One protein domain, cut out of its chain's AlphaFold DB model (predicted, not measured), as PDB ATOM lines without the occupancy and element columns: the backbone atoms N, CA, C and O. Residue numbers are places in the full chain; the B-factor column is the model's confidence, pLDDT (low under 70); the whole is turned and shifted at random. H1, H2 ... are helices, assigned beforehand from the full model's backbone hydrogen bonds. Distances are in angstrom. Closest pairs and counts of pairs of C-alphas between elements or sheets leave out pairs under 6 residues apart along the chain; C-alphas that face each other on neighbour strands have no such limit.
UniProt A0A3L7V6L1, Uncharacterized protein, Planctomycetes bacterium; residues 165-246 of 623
ATOM      1  N   ASP A 165     132.375  99.425 129.236       93.62
ATOM      2  CA  ASP A 165     132.610 100.509 128.280       93.62
ATOM      3  C   ASP A 165     131.357 100.819 127.456       93.62
ATOM      4  O   ASP A 165     130.935 101.979 127.363       93.62
ATOM      5  N   HIS A 166     130.699  99.793 126.908       94.25
ATOM      6  CA  HIS A 166     129.450  99.954 126.176       94.25
ATOM      7  C   HIS A 166     128.349 100.481 127.091       94.25
ATOM      8  O   HIS A 166     127.652 101.427 126.726       94.25
ATOM      9  N   ALA A 167     128.226  99.942 128.308       94.44
ATOM     10  CA  ALA A 167     127.269 100.430 129.293       94.44
ATOM     11  C   ALA A 167     127.511 101.914 129.624       94.44
ATOM     12  O   ALA A 167     126.570 102.708 129.625       94.44
ATOM     13  N   THR A 168     128.768 102.325 129.805       94.94
ATOM     14  CA  THR A 168     129.137 103.733 130.012       94.94
ATOM     15  C   THR A 168     128.728 104.601 128.823       94.94
ATOM     16  O   THR A 168     128.169 105.686 129.011       94.94
ATOM     17  N   GLY A 169     128.939 104.125 127.594       94.25
ATOM     18  CA  GLY A 169     128.516 104.810 126.371       94.25
ATOM     19  C   GLY A 169     126.996 104.964 126.259       94.25
ATOM     20  O   GLY A 169     126.502 106.054 125.948       94.25
ATOM     21  N   VAL A 170     126.241 103.907 126.566       94.50
ATOM     22  CA  VAL A 170     124.770 103.926 126.551       94.50
ATOM     23  C   VAL A 170     124.233 104.857 127.639       94.50
ATOM     24  O   VAL A 170     123.404 105.719 127.347       94.50
ATOM     25  N   LEU A 171     124.742 104.767 128.871       94.38
ATOM     26  CA  LEU A 171     124.328 105.649 129.967       94.38
ATOM     27  C   LEU A 171     124.671 107.113 129.668       94.38
ATOM     28  O   LEU A 171     123.847 108.001 129.880       94.38
ATOM     29  N   SER A 172     125.848 107.372 129.096       94.38
ATOM     30  CA  SER A 172     126.230 108.711 128.637       94.38
ATOM     31  C   SER A 172     125.261 109.249 127.584       94.38
ATOM     32  O   SER A 172     124.919 110.432 127.601       94.38
ATOM     33  N   SER A 173     124.792 108.387 126.681       94.19
ATOM     34  CA  SER A 173     123.823 108.755 125.645       94.19
ATOM     35  C   SER A 173     122.467 109.129 126.250       94.19
ATOM     36  O   SER A 173     121.905 110.153 125.865       94.19
ATOM     37  N   PHE A 174     121.991 108.388 127.259       94.31
ATOM     38  CA  PHE A 174     120.812 108.784 128.041       94.31
ATOM     39  C   PHE A 174     121.006 110.143 128.718       94.31
ATOM     40  O   PHE A 174     120.158 111.022 128.591       94.31
ATOM     41  N   GLY A 175     122.141 110.350 129.388       93.69
ATOM     42  CA  GLY A 175     122.418 111.605 130.088       93.69
ATOM     43  C   GLY A 175     122.435 112.812 129.156       93.69
ATOM     44  O   GLY A 175     121.919 113.869 129.515       93.69
ATOM     45  N   ARG A 176     122.963 112.654 127.938       93.62
ATOM     46  CA  ARG A 176     122.905 113.686 126.888       93.62
ATOM     47  C   ARG A 176     121.477 113.940 126.424       93.62
ATOM     48  O   ARG A 176     121.067 115.092 126.346       93.62
ATOM     49  N   ALA A 177     120.716 112.879 126.156       93.38
ATOM     50  CA  ALA A 177     119.328 112.987 125.712       93.38
ATOM     51  C   ALA A 177     118.430 113.675 126.758       93.38
ATOM     52  O   ALA A 177     117.561 114.464 126.404       93.38
ATOM     53  N   TYR A 178     118.672 113.431 128.047       93.06
ATOM     54  CA  TYR A 178     117.965 114.088 129.149       93.06
ATOM     55  C   TYR A 178     118.503 115.487 129.493       93.06
ATOM     56  O   TYR A 178     118.003 116.115 130.425       93.06
ATOM     57  N   GLY A 179     119.535 115.974 128.795       90.94
ATOM     58  CA  GLY A 179     120.166 117.266 129.078       90.94
ATOM     59  C   GLY A 179     120.923 117.320 130.412       90.94
ATOM     60  O   GLY A 179     121.157 118.403 130.941       90.94
ATOM     61  N   ARG A 180     121.295 116.167 130.983       91.75
ATOM     62  CA  ARG A 180     122.045 116.050 132.251       91.75
ATOM     63  C   ARG A 180     123.555 115.976 132.055       91.75
ATOM     64  O   ARG A 180     124.305 116.282 132.981       91.75
ATOM     65  N   LEU A 181     123.995 115.592 130.859       92.88
ATOM     66  CA  LEU A 181     125.393 115.570 130.446       92.88
ATOM     67  C   LEU A 181     125.612 116.474 129.225       92.88
ATOM     68  O   LEU A 181     124.712 116.601 128.391       92.88
ATOM     69  N   PRO A 182     126.807 117.068 129.075       90.12
ATOM     70  CA  PRO A 182     127.158 117.839 127.890       90.12
ATOM     71  C   PRO A 182     127.172 116.963 126.629       90.12
ATOM     72  O   PRO A 182     127.519 115.779 126.670       90.12
ATOM     73  N   ALA A 183     126.843 117.575 125.487       84.19
ATOM     74  CA  ALA A 183     126.795 116.898 124.190       84.19
ATOM     75  C   ALA A 183     128.141 116.253 123.806       84.19
ATOM     76  O   ALA A 183     128.170 115.158 123.243       84.19
ATOM     77  N   THR A 184     129.254 116.896 124.172       85.19
ATOM     78  CA  THR A 184     130.613 116.421 123.885       85.19
ATOM     79  C   THR A 184     131.230 115.751 125.113       85.19
ATOM     80  O   THR A 184     131.255 116.328 126.199       85.19
ATOM     81  N   SER A 185     131.797 114.552 124.940       78.81
ATOM     82  CA  SER A 185     132.447 113.786 126.019       78.81
ATOM     83  C   SER A 185     133.640 114.499 126.663       78.81
ATOM     84  O   SER A 185     133.876 114.330 127.856       78.81
ATOM     85  N   SER A 186     134.380 115.319 125.911       82.94
ATOM     86  CA  SER A 186     135.525 116.082 126.430       82.94
ATOM     87  C   SER A 186     135.134 117.156 127.449       82.94
ATOM     88  O   SER A 186     135.976 117.569 128.240       82.94
ATOM     89  N   LEU A 187     133.865 117.575 127.463       88.44
ATOM     90  CA  LEU A 187     133.334 118.603 128.361       88.44
ATOM     91  C   LEU A 187     132.751 118.027 129.661       88.44
ATOM     92  O   LEU A 187     132.230 118.785 130.477       88.44
ATOM     93  N   LEU A 188     132.801 116.703 129.859       89.62
ATOM     94  CA  LEU A 188     132.306 116.063 131.079       89.62
ATOM     95  C   LEU A 188     133.065 116.577 132.305       89.62
ATOM     96  O   LEU A 188     134.294 116.465 132.376       89.62
ATOM     97  N   SER A 189     132.322 117.083 133.289       92.06
ATOM     98  CA  SER A 189     132.909 117.511 134.557       92.06
ATOM     99  C   SER A 189     133.481 116.309 135.330       92.06
ATOM    100  O   SER A 189     133.014 115.180 135.144       92.06
ATOM    101  N   PRO A 190     134.459 116.514 136.234       92.94
ATOM    102  CA  PRO A 190     134.980 115.435 137.075       92.94
ATOM    103  C   PRO A 190     133.882 114.717 137.873       92.94
ATOM    104  O   PRO A 190     133.867 113.494 137.929       92.94
ATOM    105  N   GLN A 191     132.905 115.469 138.398       92.81
ATOM    106  CA  GLN A 191     131.769 114.903 139.133       92.81
ATOM    107  C   GLN A 191     130.872 114.035 138.241       92.81
ATOM    108  O   GLN A 191     130.404 112.987 138.674       92.81
ATOM    109  N   GLN A 192     130.634 114.439 136.991       92.94
ATOM    110  CA  GLN A 192     129.841 113.647 136.045       92.94
ATOM    111  C   GLN A 192     130.561 112.358 135.634       92.94
ATOM    112  O   GLN A 192     129.912 111.326 135.472       92.94
ATOM    113  N   LYS A 193     131.893 112.392 135.487       92.69
ATOM    114  CA  LYS A 193     132.694 111.184 135.228       92.69
ATOM    115  C   LYS A 193     132.619 110.213 136.401       92.69
ATOM    116  O   LYS A 193     132.251 109.061 136.206       92.69
ATOM    117  N   GLU A 194     132.847 110.709 137.615       92.38
ATOM    118  CA  GLU A 194     132.740 109.910 138.840       92.38
ATOM    119  C   GLU A 194     131.323 109.335 139.026       92.38
ATOM    120  O   GLU A 194     131.164 108.191 139.453       92.38
ATOM    121  N   PHE A 195     130.283 110.099 138.667       92.69
ATOM    122  CA  PHE A 195     128.901 109.616 138.663       92.69
ATOM    123  C   PHE A 195     128.719 108.422 137.721       92.69
ATOM    124  O   PHE A 195     128.164 107.411 138.144       92.69
ATOM    125  N   LEU A 196     129.179 108.525 136.468       93.38
ATOM    126  CA  LEU A 196     129.061 107.449 135.482       93.38
ATOM    127  C   LEU A 196     129.817 106.197 135.937       93.38
ATOM    128  O   LEU A 196     129.242 105.111 135.929       93.38
ATOM    129  N   GLU A 197     131.056 106.351 136.402       91.25
ATOM    130  CA  GLU A 197     131.870 105.246 136.918       91.25
ATOM    131  C   GLU A 197     131.190 104.559 138.111       91.25
ATOM    132  O   GLU A 197     131.007 103.343 138.109       91.25
ATOM    133  N   SER A 198     130.725 105.335 139.094       88.69
ATOM    134  CA  SER A 198     130.048 104.810 140.290       88.69
ATOM    135  C   SER A 198     128.699 104.154 139.973       88.69
ATOM    136  O   SER A 198     128.308 103.160 140.599       88.69
ATOM    137  N   ALA A 199     127.963 104.711 139.008       89.25
ATOM    138  CA  ALA A 199     126.695 104.166 138.551       89.25
ATOM    139  C   ALA A 199     126.904 102.809 137.873       89.25
ATOM    140  O   ALA A 199     126.296 101.820 138.285       89.25
ATOM    141  N   ILE A 200     127.805 102.742 136.889       91.38
ATOM    142  CA  ILE A 200     128.099 101.511 136.151       91.38
ATOM    143  C   ILE A 200     128.695 100.448 137.073       91.38
ATOM    144  O   ILE A 200     128.223  99.312 137.053       91.38
ATOM    145  N   ALA A 201     129.640 100.814 137.943       86.75
ATOM    146  CA  ALA A 201     130.259  99.881 138.882       86.75
ATOM    147  C   ALA A 201     129.241  99.198 139.806       86.75
ATOM    148  O   ALA A 201     129.392  98.016 140.101       86.75
ATOM    149  N   GLY A 202     128.193  99.900 140.254       79.94
ATOM    150  CA  GLY A 202     127.172  99.261 141.090       79.94
ATOM    151  C   GLY A 202     125.998  98.640 140.333       79.94
ATOM    152  O   GLY A 202     125.263  97.861 140.933       79.94
ATOM    153  N   LEU A 203     125.816  98.946 139.044       81.81
ATOM    154  CA  LEU A 203     124.880  98.218 138.177       81.81
ATOM    155  C   LEU A 203     125.481  96.911 137.643       81.81
ATOM    156  O   LEU A 203     124.726  95.991 137.306       81.81
ATOM    157  N   ALA A 204     126.812  96.841 137.562       84.56
ATOM    158  CA  ALA A 204     127.546  95.685 137.083       84.56
ATOM    159  C   ALA A 204     127.447  94.498 138.053       84.56
ATOM    160  O   ALA A 204     127.565  94.639 139.269       84.56
ATOM    161  N   VAL A 205     127.260  93.309 137.489       74.81
ATOM    162  CA  VAL A 205     127.357  92.015 138.169       74.81
ATOM    163  C   VAL A 205     128.352  91.193 137.362       74.81
ATOM    164  O   VAL A 205     128.214  91.103 136.144       74.81
ATOM    165  N   ASP A 206     129.402  90.690 138.011       77.38
ATOM    166  CA  ASP A 206     130.493  89.946 137.358       77.38
ATOM    167  C   ASP A 206     131.115  90.686 136.152       77.38
ATOM    168  O   ASP A 206     131.462  90.099 135.131       77.38
ATOM    169  N   GLY A 207     131.234  92.017 136.256       82.25
ATOM    170  CA  GLY A 207     131.814  92.871 135.210       82.25
ATOM    171  C   GLY A 207     130.901  93.142 134.007       82.25
ATOM    172  O   GLY A 207     131.336  93.767 133.041       82.25
ATOM    173  N   LYS A 208     129.638  92.706 134.059       86.75
ATOM    174  CA  LYS A 208     128.641  92.888 132.999       86.75
ATOM    175  C   LYS A 208     127.428  93.665 133.497       86.75
ATOM    176  O   LYS A 208     127.033  93.554 134.655       86.75
ATOM    177  N   VAL A 209     126.801  94.440 132.618       87.00
ATOM    178  CA  VAL A 209     125.639  95.275 132.936       87.00
ATOM    179  C   VAL A 209     124.430  94.834 132.122       87.00
ATOM    180  O   VAL A 209     124.462  94.747 130.895       87.00
ATOM    181  N   VAL A 210     123.317  94.596 132.812       84.31
ATOM    182  CA  VAL A 210     122.038  94.294 132.165       84.31
ATOM    183  C   VAL A 210     121.463  95.570 131.555       84.31
ATOM    184  O   VAL A 210     121.200  96.536 132.274       84.31
ATOM    185  N   ALA A 211     121.221  95.567 130.242       88.12
ATOM    186  CA  ALA A 211     120.721  96.732 129.508       88.12
ATOM    187  C   ALA A 211     119.407  97.275 130.095       88.12
ATOM    188  O   ALA A 211     119.245  98.486 130.238       88.12
ATOM    189  N   LEU A 212     118.499  96.382 130.512       81.19
ATOM    190  CA  LEU A 212     117.252  96.761 131.183       81.19
ATOM    191  C   LEU A 212     117.499  97.550 132.480       81.19
ATOM    192  O   LEU A 212     116.895  98.601 132.672       81.19
ATOM    193  N   ARG A 213     118.412  97.092 133.351       78.38
ATOM    194  CA  ARG A 213     118.756  97.803 134.598       78.38
ATOM    195  C   ARG A 213     119.327  99.186 134.322       78.38
ATOM    196  O   ARG A 213     119.007 100.131 135.031       78.38
ATOM    197  N   LEU A 214     120.166  99.291 133.297       87.19
ATOM    198  CA  LEU A 214     120.771 100.555 132.900       87.19
ATOM    199  C   LEU A 214     119.725 101.550 132.387       87.19
ATOM    200  O   LEU A 214     119.760 102.715 132.771       87.19
ATOM    201  N   ALA A 215     118.771 101.091 131.573       86.88
ATOM    202  CA  ALA A 215     117.668 101.924 131.100       86.88
ATOM    203  C   ALA A 215     116.747 102.367 132.252       86.88
ATOM    204  O   ALA A 215     116.410 103.544 132.347       86.88
ATOM    205  N   LEU A 216     116.400 101.451 133.164       78.19
ATOM    206  CA  LEU A 216     115.608 101.766 134.360       78.19
ATOM    207  C   LEU A 216     116.322 102.778 135.262       78.19
ATOM    208  O   LEU A 216     115.713 103.749 135.706       78.19
ATOM    209  N   PHE A 217     117.623 102.589 135.492       82.06
ATOM    210  CA  PHE A 217     118.444 103.541 136.234       82.06
ATOM    211  C   PHE A 217     118.409 104.932 135.601       82.06
ATOM    212  O   PHE A 217     118.193 105.925 136.295       82.06
ATOM    213  N   ALA A 218     118.606 104.997 134.284       88.25
ATOM    214  CA  ALA A 218     118.600 106.251 133.552       88.25
ATOM    215  C   ALA A 218     117.246 106.970 133.673       88.25
ATOM    216  O   ALA A 218     117.231 108.176 133.917       88.25
ATOM    217  N   GLU A 219     116.126 106.244 133.580       83.19
ATOM    218  CA  GLU A 219     114.789 106.832 133.712       83.19
ATOM    219  C   GLU A 219     114.521 107.349 135.134       83.19
ATOM    220  O   GLU A 219     114.031 108.467 135.294       83.19
ATOM    221  N   ILE A 220     114.925 106.610 136.175       78.19
ATOM    222  CA  ILE A 220     114.821 107.069 137.574       78.19
ATOM    223  C   ILE A 220     115.653 108.343 137.789       78.19
ATOM    224  O   ILE A 220     115.208 109.281 138.453       78.19
ATOM    225  N   MET A 221     116.847 108.407 137.195       82.62
ATOM    226  CA  MET A 221     117.779 109.530 137.333       82.62
ATOM    227  C   MET A 221     117.493 110.708 136.389       82.62
ATOM    228  O   MET A 221     118.170 111.733 136.469       82.62
ATOM    229  N   LYS A 222     116.494 110.613 135.508       85.25
ATOM    230  CA  LYS A 222     116.187 111.613 134.468       85.25
ATOM    231  C   LYS A 222     115.909 113.015 135.011       85.25
ATOM    232  O   LYS A 222     116.304 114.017 134.409       85.25
ATOM    233  N   ASN A 223     115.234 113.093 136.156       80.75
ATOM    234  CA  ASN A 223     114.832 114.361 136.770       80.75
ATOM    235  C   ASN A 223     115.865 114.922 137.754       80.75
ATOM    236  O   ASN A 223     115.689 116.030 138.255       80.75
ATOM    237  N   TRP A 224     116.947 114.187 138.004       85.19
ATOM    238  CA  TRP A 224     117.961 114.537 138.986       85.19
ATOM    239  C   TRP A 224     119.251 114.990 138.306       85.19
ATOM    240  O   TRP A 224     119.513 114.685 137.141       85.19
ATOM    241  N   GLU A 225     120.086 115.713 139.045       88.31
ATOM    242  CA  GLU A 225     121.438 116.027 138.589       88.31
ATOM    243  C   GLU A 225     122.328 114.783 138.651       88.31
ATOM    244  O   GLU A 225     122.301 114.020 139.618       88.31
ATOM    245  N   TRP A 226     123.131 114.580 137.608       91.62
ATOM    246  CA  TRP A 226     124.011 113.418 137.475       91.62
ATOM    247  C   TRP A 226     125.343 113.689 138.173       91.62
ATOM    248  O   TRP A 226     126.367 113.953 137.543       91.62
ATOM    249  N   THR A 227     125.292 113.678 139.505       90.56
ATOM    250  CA  THR A 227     126.432 113.920 140.395       90.56
ATOM    251  C   THR A 227     126.547 112.818 141.459       90.56
ATOM    252  O   THR A 227     125.541 112.193 141.820       90.56
ATOM    253  N   PRO A 228     127.747 112.561 142.018       87.81
ATOM    254  CA  PRO A 228     127.950 111.493 143.003       87.81
ATOM    255  C   PRO A 228     127.147 111.706 144.293       87.81
ATOM    256  O   PRO A 228     126.728 110.752 144.951       87.81
ATOM    257  N   THR A 229     126.897 112.965 144.662       86.56
ATOM    258  CA  THR A 229     126.092 113.333 145.835       86.56
ATOM    259  C   THR A 229     124.633 112.930 145.663       86.56
ATOM    260  O   THR A 229     124.045 112.360 146.584       86.56
ATOM    261  N   MET A 230     124.055 113.166 144.484       82.94
ATOM    262  CA  MET A 230     122.688 112.755 144.175       82.94
ATOM    263  C   MET A 230     122.566 111.241 144.057       82.94
ATOM    264  O   MET A 230     121.622 110.675 144.603       82.94
ATOM    265  N   LEU A 231     123.564 110.571 143.473       82.94
ATOM    266  CA  LEU A 231     123.618 109.109 143.457       82.94
ATOM    267  C   LEU A 231     123.557 108.527 144.879       82.94
ATOM    268  O   LEU A 231     122.777 107.615 145.133       82.94
ATOM    269  N   LYS A 232     124.315 109.089 145.832       80.38
ATOM    270  CA  LYS A 232     124.262 108.672 147.246       80.38
ATOM    271  C   LYS A 232     122.904 108.946 147.895       80.38
ATOM    272  O   LYS A 232     122.419 108.095 148.635       80.38
ATOM    273  N   LYS A 233     122.271 110.092 147.614       73.38
ATOM    274  CA  LYS A 233     120.943 110.435 148.164       73.38
ATOM    275  C   LYS A 233     119.841 109.468 147.728       73.38
ATOM    276  O   LYS A 233     118.927 109.229 148.505       73.38
ATOM    277  N   VAL A 234     119.943 108.899 146.528       68.12
ATOM    278  CA  VAL A 234     118.976 107.922 145.993       68.12
ATOM    279  C   VAL A 234     119.302 106.481 146.451       68.12
ATOM    280  O   VAL A 234     118.681 105.523 146.011       68.12
ATOM    281  N   GLY A 235     120.254 106.300 147.378       64.94
ATOM    282  CA  GLY A 235     120.639 104.979 147.897       64.94
ATOM    283  C   GLY A 235     121.746 104.286 147.093       64.94
ATOM    284  O   GLY A 235     121.960 103.081 147.230       64.94
ATOM    285  N   GLY A 236     122.476 105.031 146.260       69.75
ATOM    286  CA  GLY A 236     123.539 104.507 145.404       69.75
ATOM    287  C   GLY A 236     123.011 103.701 144.214       69.75
ATOM    288  O   GLY A 236     121.813 103.605 143.973       69.75
ATOM    289  N   SER A 237     123.921 103.076 143.470       63.94
ATOM    290  CA  SER A 237     123.601 102.227 142.312       63.94
ATOM    291  C   SER A 237     122.916 100.901 142.686       63.94
ATOM    292  O   SER A 237     122.202 100.334 141.862       63.94
ATOM    293  N   LYS A 238     123.046 100.442 143.942       61.12
ATOM    294  CA  LYS A 238     122.312  99.280 144.486       61.12
ATOM    295  C   LYS A 238     120.863  99.612 144.869       61.12
ATOM    296  O   LYS A 238     119.968  98.812 144.598       61.12
ATOM    297  N   GLY A 239     120.614 100.823 145.381       63.25
ATOM    298  CA  GLY A 239     119.279 101.311 145.744       63.25
ATOM    299  C   GLY A 239     118.317 101.481 144.563       63.25
ATOM    300  O   GLY A 239     117.123 101.640 144.767       63.25
ATOM    301  N   VAL A 240     118.801 101.387 143.324       62.94
ATOM    302  CA  VAL A 240     118.009 101.557 142.095       62.94
ATOM    303  C   VAL A 240     116.995 100.434 141.908       62.94
ATOM    304  O   VAL A 240     115.850 100.694 141.551       62.94
ATOM    305  N   GLY A 241     117.390  99.183 142.172       64.19
ATOM    306  CA  GLY A 241     116.466  98.049 142.104       64.19
ATOM    307  C   GLY A 241     115.385  98.131 143.183       64.19
ATOM    308  O   GLY A 241     114.232  97.806 142.925       64.19
ATOM    309  N   VAL A 242     115.742  98.644 144.364       68.38
ATOM    310  CA  VAL A 242     114.798  98.931 145.454       68.38
ATOM    311  C   VAL A 242     113.870 100.090 145.081       68.38
ATOM    312  O   VAL A 242     112.663  99.968 145.240       68.38
ATOM    313  N   ALA A 243     114.398 101.184 144.528       66.62
ATOM    314  CA  ALA A 243     113.623 102.343 144.088       66.62
ATOM    315  C   ALA A 243     112.645 101.992 142.955       66.62
ATOM    316  O   ALA A 243     111.514 102.471 142.949       66.62
ATOM    317  N   PHE A 244     113.052 101.114 142.030       67.56
ATOM    318  CA  PHE A 244     112.165 100.567 141.006       67.56
ATOM    319  C   PHE A 244     111.016  99.762 141.612       67.56
ATOM    320  O   PHE A 244     109.911  99.868 141.112       67.56
ATOM    321  N   LEU A 245     111.251  98.979 142.670       72.56
ATOM    322  CA  LEU A 245     110.193  98.228 143.357       72.56
ATOM    323  C   LEU A 245     109.304  99.142 144.219       72.56
ATOM    324  O   LEU A 245     108.097  98.924 144.298       72.56
ATOM    325  N   GLU A 246     109.863 100.206 144.798       71.00
ATOM    326  CA  GLU A 246     109.121 101.247 145.524       71.00
ATOM    327  C   GLU A 246     108.234 102.110 144.619       71.00
ATOM    328  O   GLU A 246     107.232 102.653 145.072       71.00
TER     329      GLU A 246
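This is residues 165 to 246 of the 623 residues of an uncharacterized protein of Planctomycetes bacterium (UniProt A0A3L7V6L1). Three crossed helices, H1, H2 and H3, make a triangular core, with short H4 packed on H2 and short H5 packed on H3, both away from H1. The link between H1 and H2 makes a wide loop at the side of the body. The printed part has 82 residues, with five named helices, H1 to H5 in that order, and no named strand: the class is all helix. It is compact, with a radius of gyration of the C-alphas of 11.5 A and spans of 33 by 25 by 19 A.

H1, residues 165 to 177, touches H2, residues 190 to 203, with residues 167 to 172 alone; the closest C-alphas, of Thr 168 and Ile 200, are 6.6 A apart, at a steep tilt of 58 degrees, opposite ways. H1 touches H3, residues 211 to 221, with the closest C-alphas, of Phe 174 and Ala 218, 6.5 A apart; the tilt of 35.4 degrees, the same way, is only just steep. H2 and H3 are close but not clearly touching, at 7.1 A between the C-alphas of Leu 203 and Leu 214. H4, residues 228 to 233, touches H2, with the C-alphas of Pro 228 and Phe 195 closest at 4.8 A. H5, residues 239 to 246, touches H3 about perpendicular, at 80 degrees, with the C-alphas of Val 240 and Phe 217 closest at 6.2 A. H1 is apart from H4 and H5. In H1, H2, H3, H4 and H5, every O i to N i+4 pair is within hydrogen-bond range.

H1 begins at C-alpha 165 (132.610, 100.509, 128.280) and is 18.4 A long. H2 is 20.0 A, H3 15.3 A, H4 8.8 A and H5 10.2 A, ending at C-alpha 246 (109.121, 101.247, 145.524).

The C-alphas farthest apart, of Ser 186 and Glu 246, are 35.8 A apart. The printed part has no cut. The link of residues 178 to 189 is long. Residues 234 to 244 have pLDDT under 70.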